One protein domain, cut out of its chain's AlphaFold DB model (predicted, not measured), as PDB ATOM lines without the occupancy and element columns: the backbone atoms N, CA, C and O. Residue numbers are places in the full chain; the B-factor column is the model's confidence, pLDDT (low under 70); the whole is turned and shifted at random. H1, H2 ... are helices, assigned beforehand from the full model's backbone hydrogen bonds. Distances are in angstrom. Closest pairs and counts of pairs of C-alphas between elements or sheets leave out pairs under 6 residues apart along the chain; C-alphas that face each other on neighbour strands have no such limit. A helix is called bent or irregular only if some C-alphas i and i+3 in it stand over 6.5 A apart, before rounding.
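Overview. This is residues 11 to 193 of the 256 residues of an uncharacterized protein of Clostridium paraputrificum (UniProt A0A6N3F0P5). The domain is an elongated bundle of four helices, H1, H2, H4 and H5, with H1 running nearly its whole length; H2 folds back beside one end of H1, and H4 and H5 lie side by side along the bundle. Short H3 follows H2 and packs on both H1 and H4, while H7 packs slantwise on the first half of H1 and H8 crosses H5. The printed part has 183 residues with eight named helices, H1 to H8 in order, and no named strand; its class is all helix. It is compact, with a radius of gyration of the C-alphas of 17.9 A, and spans 57 by 33 by 26 A.

Along the chain. H1, residues 11 to 49, begins with C-alpha 11 at (209.648, 218.697, 227.748) and is 56.8 A long from first to last C-alpha. H2 is residues 54 to 69, 23.6 A, and H3 is residues 73 to 81. H4, residues 87 to 112, is 37.0 A long; it is irregular, with C-alphas 106 and 109 7.0 A apart, and has a kink of 32 degrees near residue 106. H5, residues 119 to 143, is 35.8 A long and begins with C-alpha 119 at (253.591, 196.211, 254.158). H6 is residues 146 to 149 and H7 residues 163 to 172. H8, residues 176 to 192, is 24.2 A long and ends with C-alpha 192 at (241.117, 192.589, 237.145).

Arrangement. H1 is the hub, touching H2, H3, H5 and H7. H1, H2, H4 and H5 form an up and down bundle, each running against the one before it. H1 and H2 are a hairpin at a shallow tilt of 12 degrees, closest at the C-alphas of Val 39 and Val 64, 6.5 A; H1 touches H2 with residues 35 to 43 alone. H1 touches H5 at 27 degrees, a shallow tilt, opposite ways, closest at the C-alphas of Met 43 and Thr 126, 6.2 A. H4 and H5 are a hairpin at 28 degrees, with the C-alphas of Tyr 96 and Gln 135 closest, 5.0 A. H1 and H4 are apart. H7 touches H1 at a steep tilt of 64 degrees, with the C-alphas of Thr 23 and Ala 164 closest, 4.6 A. H8 touches H5 at a steep tilt of 47 degrees, with the C-alphas of Gly 134 and Val 190 closest, 4.9 A. H6 touches H8, with the C-alphas of Phe 146 and Ser 183 closest, 5.3 A. Every O i to N i+4 pair is within hydrogen-bond range in H1, H5, H7 and H8; the counts are 8 of 12 in H2, 4 of 5 in H3 and 20 of 22 in H4, and H6 is too short for such a pair.

Size, cuts and confidence. The two C-alphas farthest apart are those of Ser 11 and Thr 53, 60.3 A. The printed part has no cut. The link from H6 to H7, residues 150 to 162, is long. The mean pLDDT of the printed part is 84.4; it is under 70 in residues 11 to 17, 78 to 89 and 156 to 161.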
ATOM      1  N   SER A  11     209.105 220.042 227.984       54.97
ATOM      2  CA  SER A  11     209.648 218.697 227.748       54.97
ATOM      3  C   SER A  11     211.079 218.696 227.195       54.97
ATOM      4  O   SER A  11     211.868 217.820 227.542       54.97
ATOM      5  N   THR A  12     211.433 219.650 226.332       60.19
ATOM      6  CA  THR A  12     212.775 219.770 225.743       60.19
ATOM      7  C   THR A  12     213.761 220.346 226.756       60.19
ATOM      8  O   THR A  12     214.906 219.904 226.825       60.19
ATOM      9  N   LEU A  13     213.305 221.292 227.584       50.91
ATOM     10  CA  LEU A  13     214.071 221.823 228.716       50.91
ATOM     11  C   LEU A  13     214.364 220.735 229.756       50.91
ATOM     12  O   LEU A  13     215.514 220.569 230.153       50.91
ATOM     13  N   LEU A  14     213.356 219.953 230.150       56.94
ATOM     14  CA  LEU A  14     213.514 218.844 231.099       56.94
ATOM     15  C   LEU A  14     214.466 217.761 230.579       56.94
ATOM     16  O   LEU A  14     215.324 217.288 231.327       56.94
ATOM     17  N   HIS A  15     214.349 217.395 229.302       62.22
ATOM     18  CA  HIS A  15     215.247 216.428 228.678       62.22
ATOM     19  C   HIS A  15     216.694 216.936 228.658       62.22
ATOM     20  O   HIS A  15     217.592 216.243 229.124       62.22
ATOM     21  N   ARG A  16     216.915 218.187 228.242       58.97
ATOM     22  CA  ARG A  16     218.246 218.804 228.235       58.97
ATOM     23  C   ARG A  16     218.882 218.858 229.628       58.97
ATOM     24  O   ARG A  16     220.035 218.474 229.776       58.97
ATOM     25  N   VAL A  17     218.126 219.260 230.653       60.28
ATOM     26  CA  VAL A  17     218.607 219.261 232.048       60.28
ATOM     27  C   VAL A  17     218.963 217.844 232.515       60.28
ATOM     28  O   VAL A  17     219.912 217.661 233.275       60.28
ATOM     29  N   SER A  18     218.233 216.819 232.061       76.00
ATOM     30  CA  SER A  18     218.552 215.419 232.363       76.00
ATOM     31  C   SER A  18     219.860 214.964 231.707       76.00
ATOM     32  O   SER A  18     220.672 214.324 232.378       76.00
ATOM     33  N   VAL A  19     220.096 215.333 230.444       79.94
ATOM     34  CA  VAL A  19     221.346 215.028 229.726       79.94
ATOM     35  C   VAL A  19     222.532 215.740 230.378       79.94
ATOM     36  O   VAL A  19     223.523 215.091 230.690       79.94
ATOM     37  N   GLU A  20     222.401 217.030 230.699       83.31
ATOM     38  CA  GLU A  20     223.441 217.813 231.384       83.31
ATOM     39  C   GLU A  20     223.872 217.178 232.714       83.31
ATOM     40  O   GLU A  20     225.067 217.052 232.991       83.31
ATOM     41  N   LYS A  21     222.915 216.680 233.505       82.50
ATOM     42  CA  LYS A  21     223.220 215.942 234.740       82.50
ATOM     43  C   LYS A  21     223.920 214.607 234.479       82.50
ATOM     44  O   LYS A  21     224.886 214.295 235.168       82.50
ATOM     45  N   LYS A  22     223.457 213.821 233.500       82.94
ATOM     46  CA  LYS A  22     224.083 212.534 233.146       82.94
ATOM     47  C   LYS A  22     225.501 212.719 232.604       82.94
ATOM     48  O   LYS A  22     226.381 211.941 232.948       82.94
ATOM     49  N   THR A  23     225.758 213.759 231.817       88.25
ATOM     50  CA  THR A  23     227.113 214.061 231.341       88.25
ATOM     51  C   THR A  23     228.014 214.548 232.466       88.25
ATOM     52  O   THR A  23     229.171 214.140 232.521       88.25
ATOM     53  N   ALA A  24     227.514 215.369 233.395       87.88
ATOM     54  CA  ALA A  24     228.281 215.739 234.587       87.88
ATOM     55  C   ALA A  24     228.663 214.499 235.416       87.88
ATOM     56  O   ALA A  24     229.811 214.373 235.834       87.88
ATOM     57  N   LEU A  25     227.724 213.561 235.574       87.56
ATOM     58  CA  LEU A  25     227.942 212.278 236.243       87.56
ATOM     59  C   LEU A  25     228.999 211.423 235.530       87.56
ATOM     60  O   LEU A  25     229.907 210.913 236.180       87.56
ATOM     61  N   LEU A  26     228.924 211.316 234.200       90.06
ATOM     62  CA  LEU A  26     229.916 210.613 233.382       90.06
ATOM     63  C   LEU A  26     231.310 211.231 233.532       90.06
ATOM     64  O   LEU A  26     232.291 210.518 233.725       90.06
ATOM     65  N   LYS A  27     231.402 212.564 233.473       92.12
ATOM     66  CA  LYS A  27     232.665 213.293 233.632       92.12
ATOM     67  C   LYS A  27     233.297 213.044 234.994       92.12
ATOM     68  O   LYS A  27     234.493 212.775 235.054       92.12
ATOM     69  N   GLU A  28     232.517 213.143 236.066       92.25
ATOM     70  CA  GLU A  28     233.018 212.871 237.414       92.25
ATOM     71  C   GLU A  28     233.431 211.401 237.558       92.25
ATOM     72  O   GLU A  28     234.538 211.134 238.013       92.25
ATOM     73  N   GLY A  29     232.615 210.462 237.063       93.00
ATOM     74  CA  GLY A  29     232.935 209.034 237.059       93.00
ATOM     75  C   GLY A  29     234.252 208.713 236.346       93.00
ATOM     76  O   GLY A  29     235.113 208.062 236.931       93.00
ATOM     77  N   ILE A  30     234.456 209.219 235.123       93.75
ATOM     78  CA  ILE A  30     235.703 209.017 234.362       93.75
ATOM     79  C   ILE A  30     236.898 209.667 235.065       93.75
ATOM     80  O   ILE A  30     237.971 209.068 235.126       93.75
ATOM     81  N   ASN A  31     236.746 210.891 235.574       93.81
ATOM     82  CA  ASN A  31     237.842 211.585 236.252       93.81
ATOM     83  C   ASN A  31     238.267 210.832 237.517       93.81
ATOM     84  O   ASN A  31     239.454 210.561 237.691       93.81
ATOM     85  N   ASN A  32     237.304 210.442 238.352       95.12
ATOM     86  CA  ASN A  32     237.569 209.708 239.585       95.12
ATOM     87  C   ASN A  32     238.171 208.336 239.282       95.12
ATOM     88  O   ASN A  32     239.149 207.956 239.920       95.12
ATOM     89  N   PHE A  33     237.662 207.637 238.262       95.56
ATOM     90  CA  PHE A  33     238.218 206.367 237.795       95.56
ATOM     91  C   PHE A  33     239.697 206.496 237.432       95.56
ATOM     92  O   PHE A  33     240.515 205.743 237.952       95.56
ATOM     93  N   LYS A  34     240.060 207.488 236.611       94.31
ATOM     94  CA  LYS A  34     241.457 207.720 236.214       94.31
ATOM     95  C   LYS A  34     242.359 208.029 237.402       94.31
ATOM     96  O   LYS A  34     243.445 207.468 237.495       94.31
ATOM     97  N   THR A  35     241.915 208.897 238.311       94.31
ATOM     98  CA  THR A  35     242.699 209.256 239.500       94.31
ATOM     99  C   THR A  35     242.911 208.054 240.419       94.31
ATOM    100  O   THR A  35     244.029 207.819 240.872       94.31
ATOM    101  N   LEU A  36     241.861 207.270 240.674       95.75
ATOM    102  CA  LEU A  36     241.963 206.058 241.485       95.75
ATOM    103  C   LEU A  36     242.881 205.028 240.817       95.75
ATOM    104  O   LEU A  36     243.737 204.458 241.490       95.75
ATOM    105  N   LEU A  37     242.741 204.824 239.502       95.12
ATOM    106  CA  LEU A  37     243.549 203.876 238.739       95.12
ATOM    107  C   LEU A  37     245.039 204.233 238.769       95.12
ATOM    108  O   LEU A  37     245.850 203.364 239.078       95.12
ATOM    109  N   GLU A  38     245.387 205.501 238.529       94.56
ATOM    110  CA  GLU A  38     246.772 205.991 238.581       94.56
ATOM    111  C   GLU A  38     247.412 205.704 239.948       94.56
ATOM    112  O   GLU A  38     248.506 205.143 240.031       94.56
ATOM    113  N   VAL A  39     246.717 206.028 241.043       95.00
ATOM    114  CA  VAL A  39     247.239 205.760 242.389       95.00
ATOM    115  C   VAL A  39     247.296 204.257 242.674       95.00
ATOM    116  O   VAL A  39     248.284 203.785 243.237       95.00
ATOM    117  N   GLY A  40     246.300 203.482 242.244       94.88
ATOM    118  CA  GLY A  40     246.290 202.025 242.398       94.88
ATOM    119  C   GLY A  40     247.455 201.340 241.682       94.88
ATOM    120  O   GLY A  40     248.077 200.430 242.235       94.88
ATOM    121  N   GLU A  41     247.813 201.799 240.484       93.69
ATOM    122  CA  GLU A  41     248.999 201.330 239.762       93.69
ATOM    123  C   GLU A  41     250.287 201.630 240.524       93.69
ATOM    124  O   GLU A  41     251.088 200.715 240.731       93.69
ATOM    125  N   LEU A  42     250.442 202.854 241.032       93.12
ATOM    126  CA  LEU A  42     251.597 203.234 241.848       93.12
ATOM    127  C   LEU A  42     251.724 202.361 243.105       93.12
ATOM    128  O   LEU A  42     252.818 201.899 243.433       93.12
ATOM    129  N   MET A  43     250.614 202.086 243.795       93.56
ATOM    130  CA  MET A  43     250.605 201.220 244.980       93.56
ATOM    131  C   MET A  43     251.001 199.777 244.637       93.56
ATOM    132  O   MET A  43     251.828 199.176 245.332       93.56
ATOM    133  N   ARG A  44     250.484 199.231 243.527       91.81
ATOM    134  CA  ARG A  44     250.873 197.902 243.020       91.81
ATOM    135  C   ARG A  44     252.355 197.831 242.669       91.81
ATOM    136  O   ARG A  44     253.010 196.835 242.976       91.81
ATOM    137  N   GLU A  45     252.880 198.844 241.989       91.50
ATOM    138  CA  GLU A  45     254.293 198.913 241.619       91.50
ATOM    139  C   GLU A  45     255.189 198.990 242.852       91.50
ATOM    140  O   GLU A  45     256.175 198.253 242.937       91.50
ATOM    141  N   PHE A  46     254.804 199.796 243.842       91.44
ATOM    142  CA  PHE A  46     255.522 199.911 245.106       91.44
ATOM    143  C   PHE A  46     255.563 198.583 245.877       91.44
ATOM    144  O   PHE A  46     256.614 198.178 246.376       91.44
ATOM    145  N   LEU A  47     254.443 197.853 245.936       90.69
ATOM    146  CA  LEU A  47     254.402 196.519 246.547       90.69
ATOM    147  C   LEU A  47     255.309 195.518 245.816       90.69
ATOM    148  O   LEU A  47     255.963 194.695 246.459       90.69
ATOM    149  N   LYS A  48     255.369 195.588 244.481       89.44
ATOM    150  CA  LYS A  48     256.181 194.684 243.648       89.44
ATOM    151  C   LYS A  48     257.676 194.995 243.691       89.44
ATOM    152  O   LYS A  48     258.475 194.067 243.576       89.44
ATOM    153  N   SER A  49     258.060 196.265 243.817       86.00
ATOM    154  CA  SER A  49     259.468 196.679 243.776       86.00
ATOM    155  C   SER A  49     260.262 196.177 244.986       86.00
ATOM    156  O   SER A  49     261.470 195.967 244.888       86.00
ATOM    157  N   GLY A  50     259.593 195.978 246.128       71.00
ATOM    158  CA  GLY A  50     260.236 195.632 247.397       71.00
ATOM    159  C   GLY A  50     261.084 196.768 247.987       71.00
ATOM    160  O   GLY A  50     261.719 196.579 249.026       71.00
ATOM    161  N   GLU A  51     261.092 197.948 247.359       70.25
ATOM    162  CA  GLU A  51     261.872 199.115 247.771       70.25
ATOM    163  C   GLU A  51     261.110 199.924 248.830       70.25
ATOM    164  O   GLU A  51     260.594 201.009 248.591       70.25
ATOM    165  N   GLN A  52     261.035 199.372 250.041       71.44
ATOM    166  CA  GLN A  52     260.319 199.973 251.173       71.44
ATOM    167  C   GLN A  52     261.217 200.920 251.980       71.44
ATOM    168  O   GLN A  52     261.413 200.757 253.187       71.44
ATOM    169  N   THR A  53     261.825 201.896 251.302       83.50
ATOM    170  CA  THR A  53     262.527 202.982 252.002       83.50
ATOM    171  C   THR A  53     261.518 203.968 252.589       83.50
ATOM    172  O   THR A  53     260.391 204.079 252.107       83.50
ATOM    173  N   VAL A  54     261.921 204.699 253.635       83.06
ATOM    174  CA  VAL A  54     261.062 205.730 254.239       83.06
ATOM    175  C   VAL A  54     260.714 206.800 253.206       83.06
ATOM    176  O   VAL A  54     259.538 207.094 253.046       83.06
ATOM    177  N   ASP A  55     261.698 207.311 252.463       87.38
ATOM    178  CA  ASP A  55     261.491 208.367 251.462       87.38
ATOM    179  C   ASP A  55     260.496 207.935 250.373       87.38
ATOM    180  O   ASP A  55     259.527 208.643 250.108       87.38
ATOM    181  N   ALA A  56     260.661 206.732 249.814       87.25
ATOM    182  CA  ALA A  56     259.737 206.214 248.807       87.25
ATOM    183  C   ALA A  56     258.325 205.981 249.388       87.25
ATOM    184  O   ALA A  56     257.323 206.232 248.718       87.25
ATOM    185  N   GLY A  57     258.231 205.546 250.651       88.12
ATOM    186  CA  GLY A  57     256.958 205.419 251.363       88.12
ATOM    187  C   GLY A  57     256.268 206.765 251.606       88.12
ATOM    188  O   GLY A  57     255.042 206.839 251.538       88.12
ATOM    189  N   MET A  58     257.034 207.834 251.839       89.88
ATOM    190  CA  MET A  58     256.499 209.193 251.972       89.88
ATOM    191  C   MET A  58     255.987 209.736 250.640       89.88
ATOM    192  O   MET A  58     254.908 210.328 250.598       89.88
ATOM    193  N   ASP A  59     256.718 209.502 249.550       89.88
ATOM    194  CA  ASP A  59     256.276 209.898 248.211       89.88
ATOM    195  C   ASP A  59     254.958 209.208 247.839       89.88
ATOM    196  O   ASP A  59     254.041 209.856 247.328       89.88
ATOM    197  N   LEU A  60     254.821 207.914 248.158       91.94
ATOM    198  CA  LEU A  60     253.566 207.187 247.976       91.94
ATOM    199  C   LEU A  60     252.436 207.782 248.826       91.94
ATOM    200  O   LEU A  60     251.331 207.976 248.321       91.94
ATOM    201  N   LEU A  61     252.711 208.111 250.091       92.25
ATOM    202  CA  LEU A  61     251.732 208.690 251.011       92.25
ATOM    203  C   LEU A  61     251.139 210.002 250.463       92.25
ATOM    204  O   LEU A  61     249.926 210.184 250.506       92.25
ATOM    205  N   ILE A  62     251.968 210.865 249.863       90.69
ATOM    206  CA  ILE A  62     251.528 212.117 249.216       90.69
ATOM    207  C   ILE A  62     250.613 211.840 248.014       90.69
ATOM    208  O   ILE A  62     249.659 212.575 247.760       90.69
ATOM    209  N   ARG A  63     250.879 210.779 247.242       92.19
ATOM    210  CA  ARG A  63     250.006 210.394 246.120       92.19
ATOM    211  C   ARG A  63     248.670 209.858 246.617       92.19
ATOM    212  O   ARG A  63     247.632 210.264 246.100       92.19
ATOM    213  N   VAL A  64     248.689 209.021 247.651       93.19
ATOM    214  CA  VAL A  64     247.481 208.476 248.285       93.19
ATOM    215  C   VAL A  64     246.643 209.577 248.946       93.19
ATOM    216  O   VAL A  64     245.419 209.534 248.853       93.19
ATOM    217  N   GLU A  65     247.265 210.613 249.520       92.94
ATOM    218  CA  GLU A  65     246.568 211.781 250.092       92.94
ATOM    219  C   GLU A  65     245.617 212.437 249.085       92.94
ATOM    220  O   GLU A  65     244.510 212.838 249.446       92.94
ATOM    221  N   SER A  66     246.008 212.499 247.807       90.38
ATOM    222  CA  SER A  66     245.174 213.106 246.764       90.38
ATOM    223  C   SER A  66     243.796 212.444 246.642       90.38
ATOM    224  O   SER A  66     242.816 213.127 246.331       90.38
ATOM    225  N   LEU A  67     243.686 211.156 246.991       92.12
ATOM    226  CA  LEU A  67     242.433 210.404 246.954       92.12
ATOM    227  C   LEU A  67     241.418 210.898 247.994       92.12
ATOM    228  O   LEU A  67     240.220 210.890 247.719       92.12
ATOM    229  N   LEU A  68     241.873 211.417 249.141       89.69
ATOM    230  CA  LEU A  68     240.994 212.014 250.162       89.69
ATOM    231  C   LEU A  68     240.345 213.325 249.699       89.69
ATOM    232  O   LEU A  68     239.395 213.803 250.318       89.69
ATOM    233  N   THR A  69     240.859 213.920 248.622       87.31
ATOM    234  CA  THR A  69     240.350 215.178 248.061       87.31
ATOM    235  C   THR A  69     239.485 214.978 246.820       87.31
ATOM    236  O   THR A  69     238.986 215.959 246.261       87.31
ATOM    237  N   ILE A  70     239.286 213.725 246.391       88.50
ATOM    238  CA  ILE A  70     238.423 213.413 245.255       88.50
ATOM    239  C   ILE A  70     237.003 213.883 245.560       88.50
ATOM    240  O   ILE A  70     236.396 213.561 246.584       88.50
ATOM    241  N   ARG A  71     236.460 214.648 244.618       84.56
ATOM    242  CA  ARG A  71     235.069 215.073 244.642       84.56
ATOM    243  C   ARG A  71     234.174 213.948 244.142       84.56
ATOM    244  O   ARG A  71     234.348 213.471 243.029       84.56
ATOM    245  N   ASN A  72     233.216 213.557 244.973       85.56
ATOM    246  CA  ASN A  72     232.194 212.561 244.648       85.56
ATOM    247  C   ASN A  72     230.777 213.134 244.810       85.56
ATOM    248  O   ASN A  72     229.811 212.389 244.961       85.56
ATOM    249  N   ASP A  73     230.639 214.459 244.887       82.44
ATOM    250  CA  ASP A  73     229.360 215.096 245.179       82.44
ATOM    251  C   ASP A  73     228.332 214.856 244.069       82.44
ATOM    252  O   ASP A  73     227.180 214.546 244.380       82.44
ATOM    253  N   VAL A  74     228.734 214.900 242.795       82.44
ATOM    254  CA  VAL A  74     227.815 214.650 241.674       82.44
ATOM    255  C   VAL A  74     227.409 213.178 241.627       82.44
ATOM    256  O   VAL A  74     226.224 212.884 241.458       82.44
ATOM    257  N   LEU A  75     228.355 212.260 241.834       82.81
ATOM    258  CA  LEU A  75     228.110 210.819 241.935       82.81
ATOM    259  C   LEU A  75     227.150 210.503 243.093       82.81
ATOM    260  O   LEU A  75     226.110 209.870 242.905       82.81
ATOM    261  N   PHE A  76     227.432 210.994 244.297       82.12
ATOM    262  CA  PHE A  76     226.640 210.658 245.481       82.12
ATOM    263  C   PHE A  76     225.276 211.354 245.515       82.12
ATOM    264  O   PHE A  76     224.321 210.801 246.068       82.12
ATOM    265  N   ASP A  77     225.137 212.534 244.909       78.94
ATOM    266  CA  ASP A  77     223.831 213.172 244.755       78.94
ATOM    267  C   ASP A  77     222.997 212.532 243.639       78.94
ATOM    268  O   ASP A  77     221.773 212.457 243.776       78.94
ATOM    269  N   ALA A  78     223.621 212.001 242.582       69.12
ATOM    270  CA  ALA A  78     222.919 211.212 241.571       69.12
ATOM    271  C   ALA A  78     222.305 209.937 242.169       69.12
ATOM    272  O   ALA A  78     221.158 209.616 241.842       69.12
ATOM    273  N   ASN A  79     223.000 209.287 243.114       61.25
ATOM    274  CA  ASN A  79     222.462 208.150 243.871       61.25
ATOM    275  C   ASN A  79     221.145 208.514 244.597       61.25
ATOM    276  O   ASN A  79     220.165 207.774 244.549       61.25
ATOM    277  N   LYS A  80     221.068 209.712 245.193       61.62
ATOM    278  CA  LYS A  80     219.864 210.196 245.902       61.62
ATOM    279  C   LYS A  80     218.723 210.628 244.974       61.62
ATOM    280  O   LYS A  80     217.573 210.645 245.399       61.62
ATOM    281  N   GLN A  81     219.030 211.062 243.749       58.22
ATOM    282  CA  GLN A  81     218.063 211.692 242.836       58.22
ATOM    283  C   GLN A  81     217.396 210.716 241.848       58.22
ATOM    284  O   GLN A  81     216.593 211.165 241.031       58.22
ATOM    285  N   HIS A  82     217.691 209.410 241.913       56.31
ATOM    286  CA  HIS A  82     217.125 208.374 241.028       56.31
ATOM    287  C   HIS A  82     217.268 208.687 239.527       56.31
ATOM    288  O   HIS A  82     216.380 208.390 238.724       56.31
ATOM    289  N   ILE A  83     218.359 209.340 239.123       53.97
ATOM    290  CA  ILE A  83     218.521 209.771 237.732       53.97
ATOM    291  C   ILE A  83     218.851 208.561 236.855       53.97
ATOM    292  O   ILE A  83     220.011 208.203 236.687       53.97
ATOM    293  N   GLY A  84     217.820 207.989 236.229       48.94
ATOM    294  CA  GLY A  84     217.940 207.152 235.033       48.94
ATOM    295  C   GLY A  84     218.646 205.807 235.199       48.94
ATOM    296  O   GLY A  84     219.186 205.316 234.210       48.94
ATOM    297  N   SER A  85     218.644 205.224 236.394       51.12
ATOM    298  CA  SER A  85     219.248 203.921 236.671       51.12
ATOM    299  C   SER A  85     218.186 202.865 236.978       51.12
ATOM    300  O   SER A  85     217.251 203.105 237.744       51.12
ATOM    301  N   SER A  86     218.349 201.673 236.397       60.59
ATOM    302  CA  SER A  86     217.783 200.452 236.973       60.59
ATOM    303  C   SER A  86     218.307 200.297 238.401       60.59
ATOM    304  O   SER A  86     219.375 200.815 238.747       60.59
ATOM    305  N   GLY A  87     217.584 199.565 239.246       62.81
ATOM    306  CA  GLY A  87     218.032 199.354 240.618       62.81
ATOM    307  C   GLY A  87     219.450 198.765 240.711       62.81
ATOM    308  O   GLY A  87     220.220 199.152 241.587       62.81
ATOM    309  N   SER A  88     219.839 197.911 239.758       63.38
ATOM    310  CA  SER A  88     221.193 197.350 239.663       63.38
ATOM    311  C   SER A  88     222.286 198.416 239.532       63.38
ATOM    312  O   SER A  88     223.318 198.332 240.192       63.38
ATOM    313  N   ILE A  89     222.061 199.471 238.746       68.81
ATOM    314  CA  ILE A  89     223.064 200.525 238.572       68.81
ATOM    315  C   ILE A  89     223.126 201.449 239.800       68.81
ATOM    316  O   ILE A  89     224.207 201.914 240.170       68.81
ATOM    317  N   ARG A  90     221.991 201.670 240.485       71.75
ATOM    318  CA  ARG A  90     221.965 202.377 241.781       71.75
ATOM    319  C   ARG A  90     222.841 201.658 242.805       71.75
ATOM    320  O   ARG A  90     223.674 202.298 243.443       71.75
ATOM    321  N   ARG A  91     222.681 200.335 242.912       74.31
ATOM    322  CA  ARG A  91     223.465 199.496 243.821       74.31
ATOM    323  C   ARG A  91     224.963 199.632 243.562       74.31
ATOM    324  O   ARG A  91     225.695 199.884 244.501       74.31
ATOM    325  N   ARG A  92     225.423 199.565 242.310       79.25
ATOM    326  CA  ARG A  92     226.861 199.697 241.982       79.25
ATOM    327  C   ARG A  92     227.456 201.025 242.434       79.25
ATOM    328  O   ARG A  92     228.554 201.063 242.981       79.25
ATOM    329  N   LEU A  93     226.713 202.117 242.261       84.06
ATOM    330  CA  LEU A  93     227.134 203.433 242.740       84.06
ATOM    331  C   LEU A  93     227.153 203.517 244.276       84.06
ATOM    332  O   LEU A  93     228.011 204.185 244.854       84.06
ATOM    333  N   GLU A  94     226.219 202.839 244.941       83.88
ATOM    334  CA  GLU A  94     226.186 202.707 246.397       83.88
ATOM    335  C   GLU A  94     227.337 201.841 246.926       83.88
ATOM    336  O   GLU A  94     228.021 202.264 247.856       83.88
ATOM    337  N   CYS A  95     227.621 200.699 246.299       84.81
ATOM    338  CA  CYS A  95     228.771 199.853 246.605       84.81
ATOM    339  C   CYS A  95     230.079 200.623 246.412       84.81
ATOM    340  O   CYS A  95     230.900 200.645 247.324       84.81
ATOM    341  N   TYR A  96     230.241 201.348 245.298       91.06
ATOM    342  CA  TYR A  96     231.379 202.254 245.105       91.06
ATOM    343  C   TYR A  96     231.519 203.236 246.270       91.06
ATOM    344  O   TYR A  96     232.606 203.378 246.823       91.06
ATOM    345  N   LYS A  97     230.424 203.890 246.676       91.06
ATOM    346  CA  LYS A  97     230.439 204.824 247.806       91.06
ATOM    347  C   LYS A  97     230.892 204.140 249.100       91.06
ATOM    348  O   LYS A  97     231.701 204.716 249.819       91.06
ATOM    349  N   ILE A  98     230.354 202.962 249.414       89.25
ATOM    350  CA  ILE A  98     230.706 202.212 250.627       89.25
ATOM    351  C   ILE A  98     232.197 201.863 250.607       89.25
ATOM    352  O   ILE A  98     232.909 202.227 251.540       89.25
ATOM    353  N   CYS A  99     232.680 201.255 249.521       91.44
ATOM    354  CA  CYS A  99     234.086 200.888 249.367       91.44
ATOM    355  C   CYS A  99     235.007 202.115 249.455       91.44
ATOM    356  O   CYS A  99     236.014 202.078 250.160       91.44
ATOM    357  N   PHE A 100     234.640 203.223 248.802       94.69
ATOM    358  CA  PHE A 100     235.413 204.464 248.827       94.69
ATOM    359  C   PHE A 100     235.475 205.074 250.234       94.69
ATOM    360  O   PHE A 100     236.553 205.445 250.695       94.69
ATOM    361  N   ASP A 101     234.348 205.142 250.949       92.69
ATOM    362  CA  ASP A 101     234.301 205.668 252.317       92.69
ATOM    363  C   ASP A 101     235.135 204.806 253.283       92.69
ATOM    364  O   ASP A 101     235.853 205.341 254.136       92.69
ATOM    365  N   GLU A 102     235.064 203.478 253.153       92.44
ATOM    366  CA  GLU A 102     235.873 202.545 253.944       92.44
ATOM    367  C   GLU A 102     237.364 202.689 253.639       92.44
ATOM    368  O   GLU A 102     238.171 202.796 254.565       92.44
ATOM    369  N   PHE A 103     237.728 202.775 252.359       94.75
ATOM    370  CA  PHE A 103     239.096 203.023 251.918       94.75
ATOM    371  C   PHE A 103     239.647 204.333 252.495       94.75
ATOM    372  O   PHE A 103     240.711 204.340 253.120       94.75
ATOM    373  N   CYS A 104     238.913 205.441 252.347       94.62
ATOM    374  CA  CYS A 104     239.324 206.745 252.868       94.62
ATOM    375  C   CYS A 104     239.519 206.718 254.386       94.62
ATOM    376  O   CYS A 104     240.475 207.303 254.902       94.62
ATOM    377  N   LYS A 105     238.636 206.022 255.107       94.75
ATOM    378  CA  LYS A 105     238.736 205.854 256.557       94.75
ATOM    379  C   LYS A 105     239.991 205.081 256.969       94.75
ATOM    380  O   LYS A 105     240.572 205.419 257.998       94.75
ATOM    381  N   GLU A 106     240.400 204.080 256.192       95.06
ATOM    382  CA  GLU A 106     241.591 203.273 256.482       95.06
ATOM    383  C   GLU A 106     242.891 204.060 256.252       95.06
ATOM    384  O   GLU A 106     243.818 203.978 257.057       95.06
ATOM    385  N   ILE A 107     242.964 204.880 255.197       94.75
ATOM    386  CA  ILE A 107     244.184 205.648 254.895       94.75
ATOM    387  C   ILE A 107     244.338 206.911 255.746       94.75
ATOM    388  O   ILE A 107     245.468 207.318 256.026       94.75
ATOM    389  N   ALA A 108     243.234 207.537 256.167       94.81
ATOM    390  CA  ALA A 108     243.255 208.850 256.814       94.81
ATOM    391  C   ALA A 108     244.211 208.949 258.021       94.81
ATOM    392  O   ALA A 108     244.982 209.908 258.059       94.81
ATOM    393  N   PRO A 109     244.276 207.981 258.960       94.44
ATOM    394  CA  PRO A 109     245.190 208.068 260.100       94.44
ATOM    395  C   PRO A 109     246.669 208.149 259.694       94.44
ATOM    396  O   PRO A 109     247.432 208.928 260.267       94.44
ATOM    397  N   ASN A 110     247.082 207.369 258.691       92.88
ATOM    398  CA  ASN A 110     248.454 207.382 258.181       92.88
ATOM    399  C   ASN A 110     248.791 208.720 257.513       92.88
ATOM    400  O   ASN A 110     249.888 209.241 257.714       92.88
ATOM    401  N   ILE A 111     247.838 209.291 256.776       93.38
ATOM    402  CA  ILE A 111     247.980 210.598 256.126       93.38
ATOM    403  C   ILE A 111     248.084 211.714 257.177       93.38
ATOM    404  O   ILE A 111     249.043 212.482 257.162       93.38
ATOM    405  N   GLU A 112     247.158 211.762 258.139       92.56
ATOM    406  CA  GLU A 112     247.116 212.775 259.205       92.56
ATOM    407  C   GLU A 112     248.376 212.769 260.080       92.56
ATOM    408  O   GLU A 112     248.853 213.821 260.512       92.56
ATOM    409  N   MET A 113     248.924 211.581 260.346       92.81
ATOM    410  CA  MET A 113     250.136 211.412 261.149       92.81
ATOM    411  C   MET A 113     251.427 211.460 260.325       92.81
ATOM    412  O   MET A 113     252.512 211.420 260.910       92.81
ATOM    413  N   PHE A 114     251.324 211.553 258.996       90.69
ATOM    414  CA  PHE A 114     252.453 211.526 258.067       90.69
ATOM    415  C   PHE A 114     253.340 210.277 258.255       90.69
ATOM    416  O   PHE A 114     254.570 210.355 258.302       90.69
ATOM    417  N   LEU A 115     252.698 209.115 258.423       90.88
ATOM    418  CA  LEU A 115     253.345 207.826 258.662       90.88
ATOM    419  C   LEU A 115     253.232 206.923 257.425       90.88
ATOM    420  O   LEU A 115     252.108 206.614 257.018       90.88
ATOM    421  N   PRO A 116     254.356 206.420 256.872       89.00
ATOM    422  CA  PRO A 116     254.319 205.414 255.818       89.00
ATOM    423  C   PRO A 116     253.495 204.194 256.227       89.00
ATOM    424  O   PRO A 116     253.506 203.778 257.389       89.00
ATOM    425  N   PHE A 117     252.822 203.585 255.255       90.12
ATOM    426  CA  PHE A 117     252.139 202.317 255.468       90.12
ATOM    427  C   PHE A 117     253.148 201.203 255.759       90.12
ATOM    428  O   PHE A 117     254.193 201.093 255.114       90.12
ATOM    429  N   THR A 118     252.812 200.330 256.706       90.25
ATOM    430  CA  THR A 118     253.469 199.019 256.802       90.25
ATOM    431  C   THR A 118     253.125 198.167 255.575       90.25
ATOM    432  O   THR A 118     252.147 198.441 254.883       90.25
ATOM    433  N   THR A 119     253.885 197.102 255.298       88.94
ATOM    434  CA  THR A 119     253.591 196.211 254.158       88.94
ATOM    435  C   THR A 119     252.190 195.602 254.235       88.94
ATOM    436  O   THR A 119     251.510 195.497 253.217       88.94
ATOM    437  N   GLU A 120     251.753 195.205 255.434       91.56
ATOM    438  CA  GLU A 120     250.426 194.623 255.663       91.56
ATOM    439  C   GLU A 120     249.326 195.651 255.384       91.56
ATOM    440  O   GLU A 120     248.425 195.374 254.595       91.56
ATOM    441  N   GLN A 121     249.455 196.862 255.937       92.94
ATOM    442  CA  GLN A 121     248.524 197.958 255.657       92.94
ATOM    443  C   GLN A 121     248.509 198.316 254.174       92.94
ATOM    444  O   GLN A 121     247.444 198.473 253.598       92.94
ATOM    445  N   LEU A 122     249.676 198.415 253.533       91.88
ATOM    446  CA  LEU A 122     249.754 198.756 252.119       91.88
ATOM    447  C   LEU A 122     249.075 197.692 251.255       91.88
ATOM    448  O   LEU A 122     248.374 198.037 250.308       91.88
ATOM    449  N   THR A 123     249.256 196.413 251.586       92.19
ATOM    450  CA  THR A 123     248.586 195.304 250.895       92.19
ATOM    451  C   THR A 123     247.070 195.424 251.028       92.19
ATOM    452  O   THR A 123     246.363 195.354 250.024       92.19
ATOM    453  N   GLU A 124     246.573 195.662 252.243       92.75
ATOM    454  CA  GLU A 124     245.137 195.776 252.500       92.75
ATOM    455  C   GLU A 124     244.524 197.021 251.849       92.75
ATOM    456  O   GLU A 124     243.521 196.927 251.150       92.75
ATOM    457  N   VAL A 125     245.164 198.180 251.985       94.19
ATOM    458  CA  VAL A 125     244.711 199.435 251.373       94.19
ATOM    459  C   VAL A 125     244.732 199.341 249.844       94.19
ATOM    460  O   VAL A 125     243.796 199.804 249.195       94.19
ATOM    461  N   THR A 126     245.758 198.717 249.252       94.00
ATOM    462  CA  THR A 126     245.802 198.482 247.795       94.00
ATOM    463  C   THR A 126     244.627 197.612 247.362       94.00
ATOM    464  O   THR A 126     243.954 197.938 246.391       94.00
ATOM    465  N   ARG A 127     244.328 196.550 248.118       91.75
ATOM    466  CA  ARG A 127     243.182 195.670 247.867       91.75
ATOM    467  C   ARG A 127     241.851 196.431 247.933       91.75
ATOM    468  O   ARG A 127     241.022 196.279 247.042       91.75
ATOM    469  N   MET A 128     241.644 197.253 248.964       94.12
ATOM    470  CA  MET A 128     240.433 198.077 249.108       94.12
ATOM    471  C   MET A 128     240.290 199.094 247.967       94.12
ATOM    472  O   MET A 128     239.186 199.329 247.470       94.12
ATOM    473  N   LEU A 129     241.405 199.685 247.524       95.31
ATOM    474  CA  LEU A 129     241.420 200.594 246.382       95.31
ATOM    475  C   LEU A 129     241.047 199.873 245.084       95.31
ATOM    476  O   LEU A 129     240.262 200.406 244.308       95.31
ATOM    477  N   GLU A 130     241.560 198.664 244.852       93.12
ATOM    478  CA  GLU A 130     241.192 197.851 243.688       93.12
ATOM    479  C   GLU A 130     239.694 197.557 243.664       93.12
ATOM    480  O   GLU A 130     239.039 197.822 242.661       93.12
ATOM    481  N   GLU A 131     239.125 197.116 244.783       89.88
ATOM    482  CA  GLU A 131     237.684 196.879 244.905       89.88
ATOM    483  C   GLU A 131     236.867 198.152 244.610       89.88
ATOM    484  O   GLU A 131     235.907 198.123 243.838       89.88
ATOM    485  N   THR A 132     237.313 199.298 245.131       93.50
ATOM    486  CA  THR A 132     236.712 200.614 244.866       93.50
ATOM    487  C   THR A 132     236.772 200.986 243.379       93.50
ATOM    488  O   THR A 132     235.773 201.429 242.804       93.50
ATOM    489  N   ILE A 133     237.925 200.784 242.738       95.12
ATOM    490  CA  ILE A 133     238.123 201.013 241.302       95.12
ATOM    491  C   ILE A 133     237.195 200.102 240.489       95.12
ATOM    492  O   ILE A 133     236.557 200.575 239.550       95.12
ATOM    493  N   GLY A 134     237.102 198.819 240.848       92.56
ATOM    494  CA  GLY A 134     236.259 197.834 240.174       92.56
ATOM    495  C   GLY A 134     234.779 198.212 240.196       92.56
ATOM    496  O   GLY A 134     234.126 198.211 239.148       92.56
ATOM    497  N   GLN A 135     234.274 198.637 241.358       90.06
ATOM    498  CA  GLN A 135     232.896 199.117 241.513       90.06
ATOM    499  C   GLN A 135     232.622 200.370 240.666       90.06
ATOM    500  O   GLN A 135     231.605 200.440 239.970       90.06
ATOM    501  N   LEU A 136     233.538 201.348 240.664       93.31
ATOM    502  CA  LEU A 136     233.380 202.555 239.846       93.31
ATOM    503  C   LEU A 136     233.437 202.245 238.347       93.31
ATOM    504  O   LEU A 136     232.633 202.777 237.582       93.31
ATOM    505  N   ALA A 137     234.365 201.384 237.929       92.62
ATOM    506  CA  ALA A 137     234.510 200.978 236.538       92.62
ATOM    507  C   ALA A 137     233.244 200.271 236.037       92.62
ATOM    508  O   ALA A 137     232.718 200.634 234.986       92.62
ATOM    509  N   SER A 138     232.704 199.345 236.838       88.50
ATOM    510  CA  SER A 138     231.437 198.667 236.552       88.50
ATOM    511  C   SER A 138     230.274 199.660 236.464       88.50
ATOM    512  O   SER A 138     229.472 199.607 235.532       88.50
ATOM    513  N   PHE A 139     230.196 200.626 237.382       88.75
ATOM    514  CA  PHE A 139     229.182 201.675 237.308       88.75
ATOM    515  C   PHE A 139     229.282 202.480 236.002       88.75
ATOM    516  O   PHE A 139     228.283 202.604 235.294       88.75
ATOM    517  N   VAL A 140     230.463 203.009 235.663       89.94
ATOM    518  CA  VAL A 140     230.656 203.840 234.461       89.94
ATOM    519  C   VAL A 140     230.373 203.042 233.192       89.94
ATOM    520  O   VAL A 140     229.674 203.536 232.306       89.94
ATOM    521  N   GLU A 141     230.873 201.809 233.110       87.00
ATOM    522  CA  GLU A 141     230.700 200.967 231.931       87.00
ATOM    523  C   GLU A 141     229.215 200.719 231.632       87.00
ATOM    524  O   GLU A 141     228.762 200.939 230.508       87.00
ATOM    525  N   TYR A 142     228.442 200.318 232.643       81.25
ATOM    526  CA  TYR A 142     227.054 199.892 232.456       81.25
ATOM    527  C   TYR A 142     226.058 201.056 232.473       81.25
ATOM    528  O   TYR A 142     225.105 201.044 231.699       81.25
ATOM    529  N   GLN A 143     226.261 202.085 233.306       80.88
ATOM    530  CA  GLN A 143     225.352 203.244 233.368       80.88
ATOM    531  C   GLN A 143     225.300 204.016 232.046       80.88
ATOM    532  O   GLN A 143     224.283 204.645 231.729       80.88
ATOM    533  N   PHE A 144     226.402 204.004 231.302       82.50
ATOM    534  CA  PHE A 144     226.561 204.764 230.067       82.50
ATOM    535  C   PHE A 144     226.745 203.871 228.834       82.50
ATOM    536  O   PHE A 144     227.069 204.393 227.772       82.50
ATOM    537  N   GLY A 145     226.527 202.556 228.970       77.44
ATOM    538  CA  GLY A 145     226.502 201.607 227.854       77.44
ATOM    539  C   GLY A 145     227.808 201.513 227.065       77.44
ATOM    540  O   GLY A 145     227.791 201.344 225.847       77.44
ATOM    541  N   PHE A 146     228.962 201.632 227.731       83.06
ATOM    542  CA  PHE A 146     230.269 201.567 227.062       83.06
ATOM    543  C   PHE A 146     230.538 200.211 226.403       83.06
ATOM    544  O   PHE A 146     231.322 200.137 225.453       83.06
ATOM    545  N   ASN A 147     229.885 199.145 226.861       76.19
ATOM    546  CA  ASN A 147     229.936 197.828 226.234       76.19
ATOM    547  C   ASN A 147     229.423 197.849 224.778       76.19
ATOM    548  O   ASN A 147     230.005 197.198 223.911       76.19
ATOM    549  N   GLU A 148     228.383 198.631 224.486       77.81
ATOM    550  CA  GLU A 148     227.808 198.769 223.142       77.81
ATOM    551  C   GLU A 148     228.703 199.612 222.217       77.81
ATOM    552  O   GLU A 148     228.787 199.351 221.011       77.81
ATOM    553  N   ILE A 149     229.467 200.550 222.794       81.31
ATOM    554  CA  ILE A 149     230.403 201.435 222.077       81.31
ATOM    555  C   ILE A 149     231.533 200.652 221.392       81.31
ATOM    556  O   ILE A 149     232.058 201.099 220.375       81.31
ATOM    557  N   LEU A 150     231.884 199.451 221.865       79.31
ATOM    558  CA  LEU A 150     232.929 198.623 221.238       79.31
ATOM    559  C   LEU A 150     232.640 198.267 219.775       79.31
ATOM    560  O   LEU A 150     233.565 197.956 219.023       79.31
ATOM    561  N   SER A 151     231.364 198.286 219.389       78.31
ATOM    562  CA  SER A 151     230.914 198.004 218.027       78.31
ATOM    563  C   SER A 151     230.760 199.256 217.155       78.31
ATOM    564  O   SER A 151     230.547 199.126 215.948       78.31
ATOM    565  N   ALA A 152     230.893 200.451 217.737       79.44
ATOM    566  CA  ALA A 152     230.759 201.715 217.026       79.44
ATOM    567  C   ALA A 152     231.931 201.929 216.057       79.44
ATOM    568  O   ALA A 152     233.095 201.691 216.380       79.44
ATOM    569  N   THR A 153     231.627 202.411 214.853       77.06
ATOM    570  CA  THR A 153     232.621 202.722 213.811       77.06
ATOM    571  C   THR A 153     232.669 204.208 213.465       77.06
ATOM    572  O   THR A 153     233.595 204.658 212.787       77.06
ATOM    573  N   SER A 154     231.682 204.978 213.923       77.12
ATOM    574  CA  SER A 154     231.523 206.398 213.635       77.12
ATOM    575  C   SER A 154     230.756 207.122 214.745       77.12
ATOM    576  O   SER A 154     230.071 206.497 215.548       77.12
ATOM    577  N   GLU A 155     230.830 208.457 214.773       73.62
ATOM    578  CA  GLU A 155     230.061 209.284 215.718       73.62
ATOM    579  C   GLU A 155     228.546 209.104 215.547       73.62
ATOM    580  O   GLU A 155     227.805 209.166 216.520       73.62
ATOM    581  N   ALA A 156     228.086 208.803 214.327       69.94
ATOM    582  CA  ALA A 156     226.678 208.536 214.044       69.94
ATOM    583  C   ALA A 156     226.163 207.239 214.697       69.94
ATOM    584  O   ALA A 156     224.957 207.097 214.867       69.94
ATOM    585  N   ASP A 157     227.058 206.312 215.064       66.69
ATOM    586  CA  ASP A 157     226.703 205.095 215.806       66.69
ATOM    587  C   ASP A 157     226.520 205.378 217.309       66.69
ATOM    588  O   ASP A 157     225.978 204.549 218.030       66.69
ATOM    589  N   ILE A 158     226.987 206.536 217.789       69.62
ATOM    590  CA  ILE A 158     226.878 206.983 219.186       69.62
ATOM    591  C   ILE A 158     225.732 207.994 219.330       69.62
ATOM    592  O   ILE A 158     225.009 207.989 220.334       69.62
ATOM    593  N   ASP A 159     225.548 208.836 218.307       63.50
ATOM    594  CA  ASP A 159     224.484 209.832 218.217       63.50
ATOM    595  C   ASP A 159     223.102 209.157 218.288       63.50
ATOM    596  O   ASP A 159     222.762 208.276 217.497       63.50
ATOM    597  N   GLY A 160     222.297 209.550 219.275       54.78
ATOM    598  CA  GLY A 160     220.951 209.016 219.496       54.78
ATOM    599  C   GLY A 160     220.850 207.701 220.283       54.78
ATOM    600  O   GLY A 160     219.726 207.298 220.585       54.78
ATOM    601  N   ILE A 161     221.965 207.055 220.658       54.50
ATOM    602  CA  ILE A 161     221.947 205.908 221.591       54.50
ATOM    603  C   ILE A 161     222.190 206.385 223.031       54.50
ATOM    604  O   ILE A 161     221.443 206.022 223.941       54.50
ATOM    605  N   TYR A 162     223.177 207.268 223.233       72.38
ATOM    606  CA  TYR A 162     223.555 207.767 224.559       72.38
ATOM    607  C   TYR A 162     223.818 209.279 224.553       72.38
ATOM    608  O   TYR A 162     224.965 209.719 224.483       72.38
ATOM    609  N   ASP A 163     222.764 210.088 224.718       79.62
ATOM    610  CA  ASP A 163     222.842 211.565 224.721       79.62
ATOM    611  C   ASP A 163     223.939 212.121 225.649       79.62
ATOM    612  O   ASP A 163     224.578 213.131 225.360       79.62
ATOM    613  N   ALA A 164     224.182 211.451 226.780       81.69
ATOM    614  CA  ALA A 164     225.200 211.863 227.742       81.69
ATOM    615  C   ALA A 164     226.640 211.643 227.242       81.69
ATOM    616  O   ALA A 164     227.522 212.437 227.579       81.69
ATOM    617  N   VAL A 165     226.865 210.584 226.456       85.69
ATOM    618  CA  VAL A 165     228.161 210.217 225.865       85.69
ATOM    619  C   VAL A 165     228.459 211.108 224.662       85.69
ATOM    620  O   VAL A 165     229.553 211.661 224.583       85.69
ATOM    621  N   ASP A 166     227.476 211.340 223.785       86.56
ATOM    622  CA  ASP A 166     227.607 212.306 222.682       86.56
ATOM    623  C   ASP A 166     227.930 213.711 223.221       86.56
ATOM    624  O   ASP A 166     228.895 214.353 222.792       86.56
ATOM    625  N   MET A 167     227.208 214.171 224.248       87.50
ATOM    626  CA  MET A 167     227.507 215.466 224.858       87.50
ATOM    627  C   MET A 167     228.887 215.486 225.538       87.50
ATOM    628  O   MET A 167     229.601 216.484 225.436       87.50
ATOM    629  N   TYR A 168     229.315 214.386 226.167       90.31
ATOM    630  CA  TYR A 168     230.674 214.255 226.702       90.31
ATOM    631  C   TYR A 168     231.743 214.413 225.611       90.31
ATOM    632  O   TYR A 168     232.698 215.170 225.812       90.31
ATOM    633  N   MET A 169     231.578 213.762 224.454       90.88
ATOM    634  CA  MET A 169     232.498 213.895 223.316       90.88
ATOM    635  C   MET A 169     232.584 215.343 222.842       90.88
ATOM    636  O   MET A 169     233.679 215.894 222.736       90.88
ATOM    637  N   ARG A 170     231.435 216.001 222.642       88.75
ATOM    638  CA  ARG A 170     231.374 217.403 222.193       88.75
ATOM    639  C   ARG A 170     232.053 218.361 223.167       88.75
ATOM    640  O   ARG A 170     232.710 219.307 222.739       88.75
ATOM    641  N   GLU A 171     231.898 218.136 224.469       92.00
ATOM    642  CA  GLU A 171     232.452 219.017 225.500       92.00
ATOM    643  C   GLU A 171     233.943 218.782 225.784       92.00
ATOM    644  O   GLU A 171     234.616 219.695 226.261       92.00
ATOM    645  N   THR A 172     234.457 217.575 225.537       91.06
ATOM    646  CA  THR A 172     235.857 217.208 225.831       91.06
ATOM    647  C   THR A 172     236.744 217.129 224.592       91.06
ATOM    648  O   THR A 172     237.966 217.181 224.717       91.06
ATOM    649  N   GLY A 173     236.148 217.027 223.403       90.31
ATOM    650  CA  GLY A 173     236.854 216.743 222.156       90.31
ATOM    651  C   GLY A 173     237.299 215.283 222.023       90.31
ATOM    652  O   GLY A 173     238.155 215.006 221.186       90.31
ATOM    653  N   ALA A 174     236.764 214.369 222.841       90.06
ATOM    654  CA  ALA A 174     237.060 212.943 222.743       90.06
ATOM    655  C   ALA A 174     236.528 212.363 221.425       90.06
ATOM    656  O   ALA A 174     235.390 212.625 221.030       90.06
ATOM    657  N   SER A 175     237.352 211.554 220.764       90.31
ATOM    658  CA  SER A 175     236.987 210.818 219.557       90.31
ATOM    659  C   SER A 175     236.291 209.491 219.886       90.31
ATOM    660  O   SER A 175     236.329 209.003 221.015       90.31
ATOM    661  N   VAL A 176     235.683 208.860 218.875       87.88
ATOM    662  CA  VAL A 176     235.136 207.494 218.994       87.88
ATOM    663  C   VAL A 176     236.221 206.501 219.424       87.88
ATOM    664  O   VAL A 176     235.968 205.626 220.247       87.88
ATOM    665  N   GLU A 177     237.443 206.653 218.909       90.00
ATOM    666  CA  GLU A 177     238.574 205.794 219.267       90.00
ATOM    667  C   GLU A 177     238.945 205.933 220.751       90.00
ATOM    668  O   GLU A 177     239.165 204.920 221.417       90.00
ATOM    669  N   ASP A 178     238.910 207.155 221.295       90.81
ATOM    670  CA  ASP A 178     239.135 207.394 222.725       90.81
ATOM    671  C   ASP A 178     238.077 206.690 223.587       90.81
ATOM    672  O   ASP A 178     238.408 206.112 224.622       90.81
ATOM    673  N   LEU A 179     236.809 206.690 223.159       89.19
ATOM    674  CA  LEU A 179     235.733 205.996 223.873       89.19
ATOM    675  C   LEU A 179     235.842 204.473 223.775       89.19
ATOM    676  O   LEU A 179     235.598 203.780 224.763       89.19
ATOM    677  N   ILE A 180     236.239 203.938 222.618       89.75
ATOM    678  CA  ILE A 180     236.518 202.505 222.460       89.75
ATOM    679  C   ILE A 180     237.669 202.098 223.383       89.75
ATOM    680  O   ILE A 180     237.604 201.049 224.027       89.75
ATOM    681  N   GLN A 181     238.721 202.912 223.461       91.62
ATOM    682  CA  GLN A 181     239.851 202.641 224.340       91.62
ATOM    683  C   GLN A 181     239.447 202.720 225.820       91.62
ATOM    684  O   GLN A 181     239.817 201.830 226.583       91.62
ATOM    685  N   MET A 182     238.627 203.708 226.193       91.56
ATOM    686  CA  MET A 182     238.025 203.821 227.527       91.56
ATOM    687  C   MET A 182     237.199 202.580 227.879       91.56
ATOM    688  O   MET A 182     237.358 202.019 228.957       91.56
ATOM    689  N   SER A 183     236.352 202.113 226.957       89.88
ATOM    690  CA  SER A 183     235.525 200.915 227.149       89.88
ATOM    691  C   SER A 183     236.382 199.675 227.423       89.88
ATOM    692  O   SER A 183     236.147 198.943 228.383       89.88
ATOM    693  N   LYS A 184     237.450 199.477 226.640       90.06
ATOM    694  CA  LYS A 184     238.398 198.370 226.845       90.06
ATOM    695  C   LYS A 184     239.119 198.453 228.190       90.06
ATOM    696  O   LYS A 184     239.334 197.422 228.823       90.06
ATOM    697  N   GLU A 185     239.522 199.651 228.602       92.06
ATOM    698  CA  GLU A 185     240.188 199.879 229.885       92.06
ATOM    699  C   GLU A 185     239.249 199.566 231.055       92.06
ATOM    700  O   GLU A 185     239.615 198.779 231.927       92.06
ATOM    701  N   LEU A 186     238.012 200.078 231.021       91.56
ATOM    702  CA  LEU A 186     236.976 199.777 232.011       91.56
ATOM    703  C   LEU A 186     236.742 198.264 232.123       91.56
ATOM    704  O   LEU A 186     236.855 197.721 233.220       91.56
ATOM    705  N   GLN A 187     236.536 197.565 231.002       86.81
ATOM    706  CA  GLN A 187     236.347 196.108 230.988       86.81
ATOM    707  C   GLN A 187     237.533 195.349 231.572       86.81
ATOM    708  O   GLN A 187     237.368 194.436 232.384       86.81
ATOM    709  N   SER A 188     238.748 195.728 231.174       88.62
ATOM    710  CA  SER A 188     239.962 195.107 231.697       88.62
ATOM    711  C   SER A 188     240.074 195.295 233.208       88.62
ATOM    712  O   SER A 188     240.507 194.380 233.908       88.62
ATOM    713  N   VAL A 189     239.698 196.468 233.717       90.06
ATOM    714  CA  VAL A 189     239.771 196.788 235.142       90.06
ATOM    715  C   VAL A 189     238.677 196.083 235.936       90.06
ATOM    716  O   VAL A 189     238.986 195.497 236.970       90.06
ATOM    717  N   VAL A 190     237.440 196.050 235.436       86.81
ATOM    718  CA  VAL A 190     236.330 195.277 236.021       86.81
ATOM    719  C   VAL A 190     236.727 193.810 236.184       86.81
ATOM    720  O   VAL A 190     236.503 193.228 237.246       86.81
ATOM    721  N   LEU A 191     237.369 193.229 235.167       81.81
ATOM    722  CA  LEU A 191     237.870 191.856 235.213       81.81
ATOM    723  C   LEU A 191     239.071 191.685 236.147       81.81
ATOM    724  O   LEU A 191     239.217 190.622 236.741       81.81
ATOM    725  N   ALA A 192     239.944 192.681 236.278       85.38
ATOM    726  CA  ALA A 192     241.117 192.589 237.145       85.38
ATOM    727  C   ALA A 192     240.780 192.785 238.633       85.38
ATOM    728  O   ALA A 192     241.370 192.121 239.483       85.38
ATOM    729  N   CYS A 193     239.831 193.665 238.953       86.38
ATOM    730  CA  CYS A 193     239.570 194.156 240.310       86.38
ATOM    731  C   CYS A 193     238.401 193.449 241.016       86.38
ATOM    732  O   CYS A 193     237.623 194.080 241.728       86.38
TER     733      CYS A 193